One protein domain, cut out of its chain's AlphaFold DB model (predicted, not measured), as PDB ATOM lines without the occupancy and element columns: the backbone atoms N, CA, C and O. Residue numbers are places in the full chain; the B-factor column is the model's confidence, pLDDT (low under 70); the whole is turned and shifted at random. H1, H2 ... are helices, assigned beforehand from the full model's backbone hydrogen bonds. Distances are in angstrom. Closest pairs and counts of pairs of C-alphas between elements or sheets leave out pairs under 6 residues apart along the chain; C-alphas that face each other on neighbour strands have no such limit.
ATOM      1  N   PRO A  55      22.661  23.414  68.525       84.75
ATOM      2  CA  PRO A  55      21.804  23.695  67.368       84.75
ATOM      3  C   PRO A  55      21.720  25.191  67.010       84.75
ATOM      4  O   PRO A  55      21.578  25.570  65.847       84.75
ATOM      5  N   SER A  56      21.841  26.077  68.007       83.69
ATOM      6  CA  SER A  56      21.877  27.532  67.804       83.69
ATOM      7  C   SER A  56      23.152  28.007  67.105       83.69
ATOM      8  O   SER A  56      23.097  28.922  66.283       83.69
ATOM      9  N   VAL A  57      24.292  27.382  67.407       85.31
ATOM     10  CA  VAL A  57      25.572  27.679  66.757       85.31
ATOM     11  C   VAL A  57      25.528  27.204  65.313       85.31
ATOM     12  O   VAL A  57      25.940  27.958  64.437       85.31
ATOM     13  N   GLN A  58      24.945  26.034  65.046       86.81
ATOM     14  CA  GLN A  58      24.798  25.534  63.680       86.81
ATOM     15  C   GLN A  58      23.955  26.472  62.809       86.81
ATOM     16  O   GLN A  58      24.402  26.877  61.738       86.81
ATOM     17  N   ARG A  59      22.797  26.936  63.303       86.75
ATOM     18  CA  ARG A  59      22.012  27.953  62.578       86.75
ATOM     19  C   ARG A  59      22.776  29.251  62.362       86.75
ATOM     20  O   ARG A  59      22.625  29.896  61.329       86.75
ATOM     21  N   ARG A  60      23.569  29.678  63.345       87.56
ATOM     22  CA  ARG A  60      24.387  30.886  63.207       87.56
ATOM     23  C   ARG A  60      25.466  30.699  62.142       87.56
ATOM     24  O   ARG A  60      25.676  31.620  61.363       87.56
ATOM     25  N   ARG A  61      26.120  29.535  62.100       88.44
ATOM     26  CA  ARG A  61      27.118  29.185  61.082       88.44
ATOM     27  C   ARG A  61      26.505  29.189  59.686       88.44
ATOM     28  O   ARG A  61      27.056  29.849  58.820       88.44
ATOM     29  N   GLN A  62      25.340  28.567  59.505       89.19
ATOM     30  CA  GLN A  62      24.609  28.578  58.231       89.19
ATOM     31  C   GLN A  62      24.297  30.006  57.766       89.19
ATOM     32  O   GLN A  62      24.704  30.401  56.682       89.19
ATOM     33  N   ARG A  63      23.716  30.837  58.642       88.62
ATOM     34  CA  ARG A  63      23.438  32.252  58.329       88.62
ATOM     35  C   ARG A  63      24.689  33.066  58.000       88.62
ATOM     36  O   ARG A  63      24.608  34.041  57.264       88.62
ATOM     37  N   LEU A  64      25.828  32.751  58.616       89.12
ATOM     38  CA  LEU A  64      27.093  33.419  58.304       89.12
ATOM     39  C   LEU A  64      27.645  32.940  56.961       89.12
ATOM     40  O   LEU A  64      28.099  33.773  56.188       89.12
ATOM     41  N   ALA A  65      27.560  31.643  56.669       89.62
ATOM     42  CA  ALA A  65      27.975  31.079  55.390       89.62
ATOM     43  C   ALA A  65      27.165  31.666  54.223       89.62
ATOM     44  O   ALA A  65      27.758  32.083  53.236       89.62
ATOM     45  N   GLU A  66      25.843  31.796  54.378       88.44
ATOM     46  CA  GLU A  66      24.952  32.449  53.403       88.44
ATOM     47  C   GLU A  66      25.323  33.919  53.155       88.44
ATOM     48  O   GLU A  66      25.273  34.403  52.029       88.44
ATOM     49  N   LYS A  67      25.721  34.647  54.204       85.75
ATOM     50  CA  LYS A  67      26.177  36.036  54.056       85.75
ATOM     51  C   LYS A  67      27.513  36.118  53.335       85.75
ATOM     52  O   LYS A  67      27.665  36.933  52.440       85.75
ATOM     53  N   VAL A  68      28.464  35.263  53.705       85.69
ATOM     54  CA  VAL A  68      29.790  35.233  53.076       85.69
ATOM     55  C   VAL A  68      29.683  34.855  51.600       85.69
ATOM     56  O   VAL A  68      30.354  35.472  50.775       85.69
ATOM     57  N   SER A  69      28.827  33.890  51.246       83.38
ATOM     58  CA  SER A  69      28.607  33.530  49.846       83.38
ATOM     59  C   SER A  69      27.985  34.691  49.063       83.38
ATOM     60  O   SER A  69      28.505  35.037  48.005       83.38
ATOM     61  N   ALA A  70      26.968  35.362  49.610       83.00
ATOM     62  CA  ALA A  70      26.364  36.547  48.994       83.00
ATOM     63  C   ALA A  70      27.348  37.730  48.848       83.00
ATOM     64  O   ALA A  70      27.380  38.393  47.813       83.00
ATOM     65  N   ASP A  71      28.194  37.978  49.851       78.81
ATOM     66  CA  ASP A  71      29.210  39.039  49.796       78.81
ATOM     67  C   ASP A  71      30.291  38.721  48.745       78.81
ATOM     68  O   ASP A  71      30.789  39.615  48.050       78.81
ATOM     69  N   SER A  72      30.654  37.439  48.609       80.19
ATOM     70  CA  SER A  72      31.655  36.981  47.643       80.19
ATOM     71  C   SER A  72      31.196  37.151  46.193       80.19
ATOM     72  O   SER A  72      31.980  37.618  45.368       80.19
ATOM     73  N   THR A  73      29.922  36.876  45.885       86.88
ATOM     74  CA  THR A  73      29.373  37.049  44.530       86.88
ATOM     75  C   THR A  73      29.287  38.522  44.148       86.88
ATOM     76  O   THR A  73      29.729  38.898  43.061       86.88
ATOM     77  N   PHE A  74      28.817  39.386  45.057       83.88
ATOM     78  CA  PHE A  74      28.776  40.829  44.817       83.88
ATOM     79  C   PHE A  74      30.171  41.406  44.563       83.88
ATOM     80  O   PHE A  74      30.362  42.182  43.625       83.88
ATOM     81  N   LYS A  75      31.167  41.001  45.363       82.12
ATOM     82  CA  LYS A  75      32.558  41.427  45.172       82.12
ATOM     83  C   LYS A  75      33.076  41.049  43.784       82.12
ATOM     84  O   LYS A  75      33.693  41.893  43.138       82.12
ATOM     85  N   THR A  76      32.832  39.822  43.327       84.31
ATOM     86  CA  THR A  76      33.278  39.356  42.005       84.31
ATOM     87  C   THR A  76      32.645  40.173  40.882       84.31
ATOM     88  O   THR A  76      33.375  40.722  40.059       84.31
ATOM     89  N   ILE A  77      31.322  40.363  40.912       86.44
ATOM     90  CA  ILE A  77      30.593  41.160  39.909       86.44
ATOM     91  C   ILE A  77      31.077  42.617  39.910       86.44
ATOM     92  O   ILE A  77      31.289  43.216  38.857       86.44
ATOM     93  N   ALA A  78      31.301  43.200  41.091       83.75
ATOM     94  CA  ALA A  78      31.813  44.561  41.206       83.75
ATOM     95  C   ALA A  78      33.221  44.697  40.602       83.75
ATOM     96  O   ALA A  78      33.509  45.691  39.935       83.75
ATOM     97  N   LEU A  79      34.102  43.712  40.813       83.25
ATOM     98  CA  LEU A  79      35.446  43.699  40.233       83.25
ATOM     99  C   LEU A  79      35.420  43.510  38.713       83.25
ATOM    100  O   LEU A  79      36.122  44.236  38.008       83.25
ATOM    101  N   GLU A  80      34.586  42.600  38.213       85.75
ATOM    102  CA  GLU A  80      34.372  42.369  36.781       85.75
ATOM    103  C   GLU A  80      33.864  43.636  36.083       85.75
ATOM    104  O   GLU A  80      34.457  44.105  35.108       85.75
ATOM    105  N   TYR A  81      32.829  44.266  36.645       83.44
ATOM    106  CA  TYR A  81      32.263  45.514  36.139       83.44
ATOM    107  C   TYR A  81      33.310  46.631  36.026       83.44
ATOM    108  O   TYR A  81      33.345  47.373  35.040       83.44
ATOM    109  N   LEU A  82      34.193  46.758  37.025       79.69
ATOM    110  CA  LEU A  82      35.293  47.723  36.976       79.69
ATOM    111  C   LEU A  82      36.314  47.367  35.900       79.69
ATOM    112  O   LEU A  82      36.786  48.273  35.220       79.69
ATOM    113  N   GLY A  83      36.669  46.087  35.770       79.50
ATOM    114  CA  GLY A  83      37.618  45.592  34.773       79.50
ATOM    115  C   GLY A  83      37.165  45.909  33.351       79.50
ATOM    116  O   GLY A  83      37.926  46.505  32.587       79.50
ATOM    117  N   ASN A  84      35.895  45.633  33.046       80.44
ATOM    118  CA  ASN A  84      35.294  45.940  31.748       80.44
ATOM    119  C   ASN A  84      35.343  47.450  31.438       80.44
ATOM    120  O   ASN A  84      35.657  47.881  30.333       80.44
ATOM    121  N   ARG A  85      35.138  48.299  32.452       69.56
ATOM    122  CA  ARG A  85      35.166  49.761  32.283       69.56
ATOM    123  C   ARG A  85      36.560  50.400  32.306       69.56
ATOM    124  O   ARG A  85      36.642  51.606  32.072       69.56
ATOM    125  N   ARG A  86      37.645  49.647  32.543       60.72
ATOM    126  CA  ARG A  86      39.025  50.187  32.499       60.72
ATOM    127  C   ARG A  86      39.454  50.617  31.096       60.72
ATOM    128  O   ARG A  86      40.186  51.589  30.979       60.72
ATOM    129  N   HIS A  87      38.961  49.947  30.055       55.12
ATOM    130  CA  HIS A  87      39.338  50.223  28.663       55.12
ATOM    131  C   HIS A  87      38.571  51.412  28.061       55.12
ATOM    132  O   HIS A  87      38.975  51.963  27.047       55.12
ATOM    133  N   ALA A  88      37.485  51.849  28.710       56.22
ATOM    134  CA  ALA A  88      36.605  52.892  28.193       56.22
ATOM    135  C   ALA A  88      36.995  54.328  28.604       56.22
ATOM    136  O   ALA A  88      36.300  55.260  28.199       56.22
ATOM    137  N   ARG A  89      38.021  54.564  29.448       53.09
ATOM    138  CA  ARG A  89      38.280  55.923  29.982       53.09
ATOM    139  C   ARG A  89      39.753  56.283  30.212       53.09
ATOM    140  O   ARG A  89      40.402  55.736  31.094       53.09
ATOM    141  N   SER A  90      40.183  57.354  29.543       50.62
ATOM    142  CA  SER A  90      41.435  58.107  29.732       50.62
ATOM    143  C   SER A  90      41.348  59.244  30.777       50.62
ATOM    144  O   SER A  90      42.271  60.042  30.899       50.62
ATOM    145  N   ASN A  91      40.263  59.350  31.561       58.88
ATOM    146  CA  ASN A  91      40.025  60.497  32.456       58.88
ATOM    147  C   ASN A  91      40.327  60.200  33.943       58.88
ATOM    148  O   ASN A  91      39.577  59.496  34.627       58.88
ATOM    149  N   VAL A  92      41.391  60.821  34.472       59.59
ATOM    150  CA  VAL A  92      41.966  60.631  35.828       59.59
ATOM    151  C   VAL A  92      40.956  60.849  36.973       59.59
ATOM    152  O   VAL A  92      40.992  60.148  37.987       59.59
ATOM    153  N   ARG A  93      39.987  61.762  36.814       57.06
ATOM    154  CA  ARG A  93      38.968  62.076  37.843       57.06
ATOM    155  C   ARG A  93      37.976  60.930  38.095       57.06
ATOM    156  O   ARG A  93      37.490  60.764  39.214       57.06
ATOM    157  N   PHE A  94      37.701  60.106  37.085       57.22
ATOM    158  CA  PHE A  94      36.711  59.027  37.175       57.22
ATOM    159  C   PHE A  94      37.236  57.825  37.986       57.22
ATOM    160  O   PHE A  94      36.484  57.182  38.726       57.22
ATOM    161  N   ALA A  95      38.549  57.566  37.914       57.69
ATOM    162  CA  ALA A  95      39.227  56.511  38.668       57.69
ATOM    163  C   ALA A  95      39.225  56.775  40.187       57.69
ATOM    164  O   ALA A  95      39.005  55.854  40.978       57.69
ATOM    165  N   ALA A  96      39.397  58.035  40.609       61.31
ATOM    166  CA  ALA A  96      39.363  58.430  42.019       61.31
ATOM    167  C   ALA A  96      37.956  58.297  42.636       61.31
ATOM    168  O   ALA A  96      37.808  57.823  43.766       61.31
ATOM    169  N   HIS A  97      36.914  58.648  41.874       60.62
ATOM    170  CA  HIS A  97      35.522  58.580  42.319       60.62
ATOM    171  C   HIS A  97      35.076  57.135  42.594       60.62
ATOM    172  O   HIS A  97      34.603  56.828  43.687       60.62
ATOM    173  N   HIS A  98      35.309  56.199  41.668       58.66
ATOM    174  CA  HIS A  98      34.889  54.801  41.849       58.66
ATOM    175  C   HIS A  98      35.655  54.062  42.956       58.66
ATOM    176  O   HIS A  98      35.058  53.257  43.674       58.66
ATOM    177  N   ARG A  99      36.941  54.379  43.173       59.72
ATOM    178  CA  ARG A  99      37.727  53.826  44.294       59.72
ATOM    179  C   ARG A  99      37.102  54.178  45.653       59.72
ATOM    180  O   ARG A  99      37.142  53.359  46.571       59.72
ATOM    181  N   ARG A 100      36.462  55.353  45.761       63.97
ATOM    182  CA  ARG A 100      35.708  55.797  46.948       63.97
ATOM    183  C   ARG A 100      34.409  55.007  47.145       63.97
ATOM    184  O   ARG A 100      34.132  54.596  48.268       63.97
ATOM    185  N   TYR A 101      33.647  54.744  46.080       63.38
ATOM    186  CA  TYR A 101      32.404  53.960  46.167       63.38
ATOM    187  C   TYR A 101      32.648  52.498  46.535       63.38
ATOM    188  O   TYR A 101      31.932  51.952  47.367       63.38
ATOM    189  N   LEU A 102      33.698  51.879  45.998       62.75
ATOM    190  CA  LEU A 102      34.064  50.509  46.364       62.75
ATOM    191  C   LEU A 102      34.473  50.410  47.826       62.75
ATOM    192  O   LEU A 102      34.046  49.503  48.528       62.75
ATOM    193  N   ARG A 103      35.245  51.385  48.311       64.00
ATOM    194  CA  ARG A 103      35.605  51.450  49.725       64.00
ATOM    195  C   ARG A 103      34.362  51.615  50.613       64.00
ATOM    196  O   ARG A 103      34.390  51.129  51.726       64.00
ATOM    197  N   LYS A 104      33.286  52.249  50.130       66.75
ATOM    198  CA  LYS A 104      32.017  52.407  50.862       66.75
ATOM    199  C   LYS A 104      31.126  51.155  50.831       66.75
ATOM    200  O   LYS A 104      30.427  50.903  51.805       66.75
ATOM    201  N   PHE A 105      31.106  50.422  49.716       63.81
ATOM    202  CA  PHE A 105      30.158  49.322  49.489       63.81
ATOM    203  C   PHE A 105      30.732  47.921  49.696       63.81
ATOM    204  O   PHE A 105      29.959  47.006  49.963       63.81
ATOM    205  N   LEU A 106      32.051  47.719  49.597       62.75
ATOM    206  CA  LEU A 106      32.626  46.462  50.062       62.75
ATOM    207  C   LEU A 106      32.553  46.439  51.592       62.75
ATOM    208  O   LEU A 106      32.991  47.406  52.223       62.75
ATOM    209  N   PRO A 107      32.045  45.353  52.203       59.47
ATOM    210  CA  PRO A 107      32.097  45.214  53.644       59.47
ATOM    211  C   PRO A 107      33.562  45.315  54.069       59.47
ATOM    212  O   PRO A 107      34.400  44.500  53.677       59.47
ATOM    213  N   HIS A 108      33.889  46.361  54.830       52.19
ATOM    214  CA  HIS A 108      35.214  46.496  55.408       52.19
ATOM    215  C   HIS A 108      35.513  45.225  56.201       52.19
ATOM    216  O   HIS A 108      34.630  44.773  56.944       52.19
TER     217      HIS A 108
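This is residues 55 to 108 of the 154 residues of the protein "Arm-DNA-bind_3 domain-containing protein" of Candidatus Filomicrobium marinum (UniProt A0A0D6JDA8). One long straight helix, H1, leads into a loop at its far end, and a shorter helix, H2, folds back beside the later part of H1, making a loose, lopsided hairpin shape with few contacts between its two limbs. Residues 55 to 70 of H1 stick out as a free arm, and this arm makes much of the length. The printed part has 54 residues, with two named helices in the order H1, H2 and no named strand; its class is all helix. It is extended, with a radius of gyration of the C-alphas of 16.0 A and spans of 55 by 18 by 7 A.

Find C-alpha 55 at (21.804, 23.695, 67.368); from there H1, residues 55 to 85, runs 45.7 A to C-alpha 85 at (35.166, 49.761, 32.283). After six residues, look for C-alpha 92 at (41.966, 60.631, 35.828), where H2, residues 92 to 105, begins; it runs 21.3 A to C-alpha 105 at (30.158, 49.322, 49.489).

Compare the falling z along H1 with the rising z along H2: the two helices run opposite ways. They are near each other, with 10 pairs of C-alphas within 10 A; no pair is within 8 A, but only just, the closest being 8.2 A apart. Residues 87 to 94, of which 92 to 94 belong to H2, stand free. In H1 every O i to N i+4 pair is within hydrogen-bond range; in H2, 9 of 10 are.

The C-alphas of Pro 55 and Ser 90 are the two farthest apart, at 54.6 A. Without the free stretches, 30 residues span 23 by 19 by 7 A. The printed part has no cut, and the link from H1 to H2 is short. Look at the B-factor column from residue 85 to 108: these 24 residues are under 70, and the mean pLDDT of the printed part is 73.7.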